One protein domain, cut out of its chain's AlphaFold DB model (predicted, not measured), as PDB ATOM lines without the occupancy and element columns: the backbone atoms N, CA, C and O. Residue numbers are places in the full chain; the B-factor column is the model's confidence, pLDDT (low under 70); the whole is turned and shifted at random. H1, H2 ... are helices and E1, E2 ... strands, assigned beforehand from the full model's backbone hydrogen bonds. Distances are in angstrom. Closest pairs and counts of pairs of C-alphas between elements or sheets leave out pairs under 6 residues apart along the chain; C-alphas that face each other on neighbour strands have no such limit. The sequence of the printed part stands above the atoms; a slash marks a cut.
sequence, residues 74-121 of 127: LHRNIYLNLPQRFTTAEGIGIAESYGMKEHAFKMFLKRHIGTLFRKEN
ATOM      1  N   LEU A  74     139.381  97.859 -16.180       94.56
ATOM      2  CA  LEU A  74     139.331  98.348 -14.799       94.56
ATOM      3  C   LEU A  74     140.678  98.195 -14.072       94.56
ATOM      4  O   LEU A  74     141.188  99.164 -13.512       94.56
ATOM      5  N   HIS A  75     141.276  96.997 -14.086       95.25
ATOM      6  CA  HIS A  75     142.569  96.770 -13.429       95.25
ATOM      7  C   HIS A  75     143.688  97.592 -14.075       95.25
ATOM      8  O   HIS A  75     144.563  98.094 -13.372       95.25
ATOM      9  N   ARG A  76     143.653  97.756 -15.403       95.44
ATOM     10  CA  ARG A  76     144.628  98.554 -16.150       95.44
ATOM     11  C   ARG A  76     144.562 100.025 -15.756       95.44
ATOM     12  O   ARG A  76     145.601 100.611 -15.461       95.44
ATOM     13  N   ASN A  77     143.363 100.601 -15.699       95.75
ATOM     14  CA  ASN A  77     143.172 101.997 -15.307       95.75
ATOM     15  C   ASN A  77     143.651 102.245 -13.873       95.75
ATOM     16  O   ASN A  77     144.380 103.206 -13.633       95.75
ATOM     17  N   ILE A  78     143.340 101.338 -12.944       96.81
ATOM     18  CA  ILE A  78     143.849 101.418 -11.569       96.81
ATOM     19  C   ILE A  78     145.382 101.332 -11.557       96.81
ATOM     20  O   ILE A  78     146.029 102.201 -10.982       96.81
ATOM     21  N   TYR A  79     145.980 100.347 -12.235       96.06
ATOM     22  CA  TYR A  79     147.438 100.171 -12.283       96.06
ATOM     23  C   TYR A  79     148.181 101.407 -12.817       96.06
ATOM     24  O   TYR A  79     149.200 101.813 -12.254       96.06
ATOM     25  N   LEU A  80     147.666 102.028 -13.882       95.12
ATOM     26  CA  LEU A  80     148.266 103.225 -14.478       95.12
ATOM     27  C   LEU A  80     148.227 104.434 -13.533       95.12
ATOM     28  O   LEU A  80     149.171 105.225 -13.531       95.12
ATOM     29  N   ASN A  81     147.178 104.549 -12.716       96.94
ATOM     30  CA  ASN A  81     146.980 105.671 -11.796       96.94
ATOM     31  C   ASN A  81     147.601 105.457 -10.410       96.94
ATOM     32  O   ASN A  81     147.735 106.415  -9.650       96.94
ATOM     33  N   LEU A  82     148.019 104.235 -10.072       97.50
ATOM     34  CA  LEU A  82     148.792 103.996  -8.856       97.50
ATOM     35  C   LEU A  82     150.155 104.716  -8.934       97.50
ATOM     36  O   LEU A  82     150.835 104.640  -9.966       97.50
ATOM     37  N   PRO A  83     150.611 105.373  -7.854       97.00
ATOM     38  CA  PRO A  83     151.980 105.869  -7.748       97.00
ATOM     39  C   PRO A  83     153.017 104.743  -7.887       97.00
ATOM     40  O   PRO A  83     152.706 103.566  -7.719       97.00
ATOM     41  N   GLN A  84     154.280 105.087  -8.168       96.50
ATOM     42  CA  GLN A  84     155.357 104.079  -8.219       96.50
ATOM     43  C   GLN A  84     155.597 103.387  -6.874       96.50
ATOM     44  O   GLN A  84     155.981 102.222  -6.850       96.50
ATOM     45  N   ARG A  85     155.354 104.091  -5.765       97.50
ATOM     46  CA  ARG A  85     155.290 103.542  -4.410       97.50
ATOM     47  C   ARG A  85     154.029 104.050  -3.740       97.50
ATOM     48  O   ARG A  85     153.777 105.248  -3.798       97.50
ATOM     49  N   PHE A  86     153.270 103.157  -3.128       98.00
ATOM     50  CA  PHE A  86     151.988 103.479  -2.516       98.00
ATOM     51  C   PHE A  86     151.723 102.602  -1.293       98.00
ATOM     52  O   PHE A  86     152.179 101.459  -1.191       98.00
ATOM     53  N   THR A  87     150.951 103.136  -0.357       98.12
ATOM     54  CA  THR A  87     150.411 102.399   0.781       98.12
ATOM     55  C   THR A  87     149.119 101.682   0.398       98.12
ATOM     56  O   THR A  87     148.436 102.021  -0.568       98.12
ATOM     57  N   THR A  88     148.726 100.695   1.198       97.00
ATOM     58  CA  THR A  88     147.459  99.972   1.009       97.00
ATOM     59  C   THR A  88     146.273 100.932   1.028       97.00
ATOM     60  O   THR A  88     145.367 100.780   0.217       97.00
ATOM     61  N   ALA A  89     146.293 101.932   1.916       97.56
ATOM     62  CA  ALA A  89     145.232 102.927   2.031       97.56
ATOM     63  C   ALA A  89     145.129 103.805   0.773       97.56
ATOM     64  O   ALA A  89     144.036 103.970   0.239       97.56
ATOM     65  N   GLU A  90     146.258 104.295   0.250       97.88
ATOM     66  CA  GLU A  90     146.287 105.070  -1.002       97.88
ATOM     67  C   GLU A  90     145.776 104.247  -2.186       97.88
ATOM     68  O   GLU A  90     144.952 104.716  -2.970       97.88
ATOM     69  N   GLY A  91     146.226 102.993  -2.295       97.38
ATOM     70  CA  GLY A  91     145.787 102.101  -3.360       97.38
ATOM     71  C   GLY A  91     144.288 101.795  -3.302       97.38
ATOM     72  O   GLY A  91     143.634 101.793  -4.343       97.38
ATOM     73  N   ILE A  92     143.733 101.598  -2.099       98.12
ATOM     74  CA  ILE A  92     142.286 101.426  -1.898       98.12
ATOM     75  C   ILE A  92     141.535 102.689  -2.323       98.12
ATOM     76  O   ILE A  92     140.593 102.574  -3.097       98.12
ATOM     77  N   GLY A  93     141.974 103.878  -1.896       98.00
ATOM     78  CA  GLY A  93     141.316 105.134  -2.271       98.00
ATOM     79  C   GLY A  93     141.286 105.358  -3.788       98.00
ATOM     80  O   GLY A  93     140.258 105.747  -4.346       98.00
ATOM     81  N   ILE A  94     142.380 105.031  -4.484       97.75
ATOM     82  CA  ILE A  94     142.419 105.067  -5.953       97.75
ATOM     83  C   ILE A  94     141.457 104.027  -6.532       97.75
ATOM     84  O   ILE A  94     140.644 104.364  -7.386       97.75
ATOM     85  N   ALA A  95     141.499 102.781  -6.066       97.38
ATOM     86  CA  ALA A  95     140.632 101.716  -6.563       97.38
ATOM     87  C   ALA A  95     139.134 102.037  -6.388       97.38
ATOM     88  O   ALA A  95     138.348 101.820  -7.314       97.38
ATOM     89  N   GLU A  96     138.749 102.618  -5.252       97.56
ATOM     90  CA  GLU A  96     137.377 103.049  -4.967       97.56
ATOM     91  C   GLU A  96     136.906 104.148  -5.920       97.56
ATOM     92  O   GLU A  96     135.766 104.091  -6.386       97.56
ATOM     93  N   SER A  97     137.784 105.085  -6.304       96.94
ATOM     94  CA  SER A  97     137.463 106.111  -7.311       96.94
ATOM     95  C   SER A  97     137.127 105.527  -8.694       96.94
ATOM     96  O   SER A  97     136.398 106.146  -9.465       96.94
ATOM     97  N   TYR A  98     137.588 104.302  -8.979       96.00
ATOM     98  CA  TYR A  98     137.256 103.524 -10.179       96.00
ATOM     99  C   TYR A  98     136.152 102.473  -9.939       96.00
ATOM    100  O   TYR A  98     135.882 101.644 -10.806       96.00
ATOM    101  N   GLY A  99     135.501 102.479  -8.770       95.75
ATOM    102  CA  GLY A  99     134.407 101.566  -8.427       95.75
ATOM    103  C   GLY A  99     134.843 100.169  -7.965       95.75
ATOM    104  O   GLY A  99     134.013  99.262  -7.869       95.75
ATOM    105  N   MET A 100     136.128  99.960  -7.663       97.62
ATOM    106  CA  MET A 100     136.637  98.692  -7.139       97.62
ATOM    107  C   MET A 100     136.599  98.669  -5.608       97.62
ATOM    108  O   MET A 100     137.187  99.512  -4.942       97.62
ATOM    109  N   LYS A 101     135.948  97.648  -5.038       97.00
ATOM    110  CA  LYS A 101     135.885  97.444  -3.580       97.00
ATOM    111  C   LYS A 101     137.254  97.080  -2.999       97.00
ATOM    112  O   LYS A 101     138.001  96.320  -3.616       97.00
ATOM    113  N   GLU A 102     137.501  97.476  -1.751       97.31
ATOM    114  CA  GLU A 102     138.727  97.173  -0.995       97.31
ATOM    115  C   GLU A 102     139.180  95.707  -1.113       97.31
ATOM    116  O   GLU A 102     140.327  95.428  -1.466       97.31
ATOM    117  N   HIS A 103     138.287  94.747  -0.845       96.69
ATOM    118  CA  HIS A 103     138.627  93.322  -0.920       96.69
ATOM    119  C   HIS A 103     139.084  92.910  -2.331       96.69
ATOM    120  O   HIS A 103     140.034  92.139  -2.476       96.69
ATOM    121  N   ALA A 104     138.435  93.433  -3.376       96.56
ATOM    122  CA  ALA A 104     138.809  93.147  -4.758       96.56
ATOM    123  C   ALA A 104     140.192  93.726  -5.088       96.56
ATOM    124  O   ALA A 104     141.011  93.027  -5.681       96.56
ATOM    125  N   PHE A 105     140.491  94.942  -4.621       97.44
ATOM    126  CA  PHE A 105     141.811  95.549  -4.788       97.44
ATOM    127  C   PHE A 105     142.912  94.774  -4.049       97.44
ATOM    128  O   PHE A 105     143.960  94.481  -4.620       97.44
ATOM    129  N   LYS A 106     142.666  94.348  -2.804       95.94
ATOM    130  CA  LYS A 106     143.610  93.503  -2.052       95.94
ATOM    131  C   LYS A 106     143.884  92.174  -2.762       95.94
ATOM    132  O   LYS A 106     145.028  91.719  -2.792       95.94
ATOM    133  N   MET A 107     142.860  91.572  -3.369       95.25
ATOM    134  CA  MET A 107     143.020  90.369  -4.191       95.25
ATOM    135  C   MET A 107     143.791  90.642  -5.485       95.25
ATOM    136  O   MET A 107     144.617  89.815  -5.872       95.25
ATOM    137  N   PHE A 108     143.562  91.788  -6.129       94.94
ATOM    138  CA  PHE A 108     144.329  92.231  -7.292       94.94
ATOM    139  C   PHE A 108     145.815  92.393  -6.948       94.94
ATOM    140  O   PHE A 108     146.652  91.779  -7.607       94.94
ATOM    141  N   LEU A 109     146.145  93.093  -5.856       94.81
ATOM    142  CA  LEU A 109     147.521  93.188  -5.361       94.81
ATOM    143  C   LEU A 109     148.122  91.801  -5.145       94.81
ATOM    144  O   LEU A 109     149.148  91.487  -5.742       94.81
ATOM    145  N   LYS A 110     147.457  90.954  -4.345       91.69
ATOM    146  CA  LYS A 110     147.957  89.618  -3.990       91.69
ATOM    147  C   LYS A 110     148.260  88.767  -5.227       91.69
ATOM    148  O   LYS A 110     149.308  88.133  -5.280       91.69
ATOM    149  N   ARG A 111     147.366  88.765  -6.221       89.62
ATOM    150  CA  ARG A 111     147.511  87.957  -7.446       89.62
ATOM    151  C   ARG A 111     148.688  88.369  -8.323       89.62
ATOM    152  O   ARG A 111     149.195  87.530  -9.060       89.62
ATOM    153  N   HIS A 112     149.114  89.625  -8.249       90.25
ATOM    154  CA  HIS A 112     150.169  90.158  -9.109       90.25
ATOM    155  C   HIS A 112     151.455  90.524  -8.351       90.25
ATOM    156  O   HIS A 112     152.313  91.231  -8.889       90.25
ATOM    157  N   ILE A 113     151.636  90.015  -7.123       89.81
ATOM    158  CA  ILE A 113     152.926  90.093  -6.428       89.81
ATOM    159  C   ILE A 113     153.987  89.329  -7.231       89.81
ATOM    160  O   ILE A 113     153.800  88.183  -7.637       89.81
ATOM    161  N   GLY A 114     155.129  89.976  -7.451       84.69
ATOM    162  CA  GLY A 114     156.251  89.433  -8.212       84.69
ATOM    163  C   GLY A 114     156.150  89.640  -9.723       84.69
ATOM    164  O   GLY A 114     157.116  89.329 -10.413       84.69
ATOM    165  N   THR A 115     155.036  90.179 -10.235       88.31
ATOM    166  CA  THR A 115     154.912  90.606 -11.641       88.31
ATOM    167  C   THR A 115     154.611  92.090 -11.770       88.31
ATOM    168  O   THR A 115     155.475  92.827 -12.233       88.31
ATOM    169  N   LEU A 116     153.412  92.528 -11.378       91.81
ATOM    170  CA  LEU A 116     153.001  93.938 -11.457       91.81
ATOM    171  C   LEU A 116     153.268  94.707 -10.175       91.81
ATOM    172  O   LEU A 116     153.250  95.928 -10.197       91.81
ATOM    173  N   PHE A 117     153.414  94.006  -9.052       94.12
ATOM    174  CA  PHE A 117     153.620  94.640  -7.761       94.12
ATOM    175  C   PHE A 117     154.747  93.970  -6.997       94.12
ATOM    176  O   PHE A 117     154.933  92.749  -7.044       94.12
ATOM    177  N   ARG A 118     155.457  94.758  -6.201       93.38
ATOM    178  CA  ARG A 118     156.391  94.276  -5.188       93.38
ATOM    179  C   ARG A 118     155.941  94.787  -3.828       93.38
ATOM    180  O   ARG A 118     155.549  95.937  -3.679       93.38
ATOM    181  N   LYS A 119     155.974  93.908  -2.828       94.06
ATOM    182  CA  LYS A 119     155.711  94.275  -1.438       94.06
ATOM    183  C   LYS A 119     157.017  94.740  -0.808       94.06
ATOM    184  O   LYS A 119     157.929  93.928  -0.671       94.06
ATOM    185  N   GLU A 120     157.093  96.019  -0.462       92.75
ATOM    186  CA  GLU A 120     158.290  96.622   0.131       92.75
ATOM    187  C   GLU A 120     158.285  96.413   1.649       92.75
ATOM    188  O   GLU A 120     159.235  95.870   2.202       92.75
ATOM    189  N   ASN A 121     157.168  96.746   2.307       93.00
ATOM    190  CA  ASN A 121     156.971  96.594   3.751       93.00
ATOM    191  C   ASN A 121     155.540  96.141   4.076       93.00
ATOM    192  O   ASN A 121     154.709  95.873   3.198       93.00
TER     193      ASN A 121
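This is residues 74 to 121 of the 127 residues of an uncharacterized protein of Phocaeicola vulgatus (UniProt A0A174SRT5). Three short helices, H1, H2 and H3, stand at wide angles to one another, their centres making a triangle, and two short strands, E1 and E2, lie beyond them at one end. The 48 printed residues run H1, E1, H2, H3, E2, mostly helix; the whole is compact, radius of gyration of the C-alphas 9.6 A, spanning 25 by 18 by 17 A.

Start at H1, residues 74 to 81; it only just touches H2, residues 88 to 97, with 3 pairs of C-alphas within 8 A, closest Ile 78 and Ala 95, 6.0 A, at a steep tilt of 60 degrees, opposite ways. H2 touches H3, residues 102 to 111, closest C-alphas Ile 92 and Glu 102, 5.6 A, at a steep tilt of 64 degrees, opposite ways. E1, residues 85 to 87, and E2, residues 118 to 121, are near each other, yet each pairs with no named strand. In H1, H2 and H3 every O i to N i+4 pair is within hydrogen-bond range.

Find C-alpha 74 at (139.331, 98.348, -14.799), where H1 begins its 11.0 A; E1 spans 7.2 A, H2 14.4 A, H3 14.3 A, and E2 9.3 A to C-alpha 121 at (156.971, 96.594, 3.751).

The C-alphas of Gly 99 and Asn 121 are farthest apart, 26.1 A. The printed part has no cut, no link is long, and no printed residue is under 70 in pLDDT.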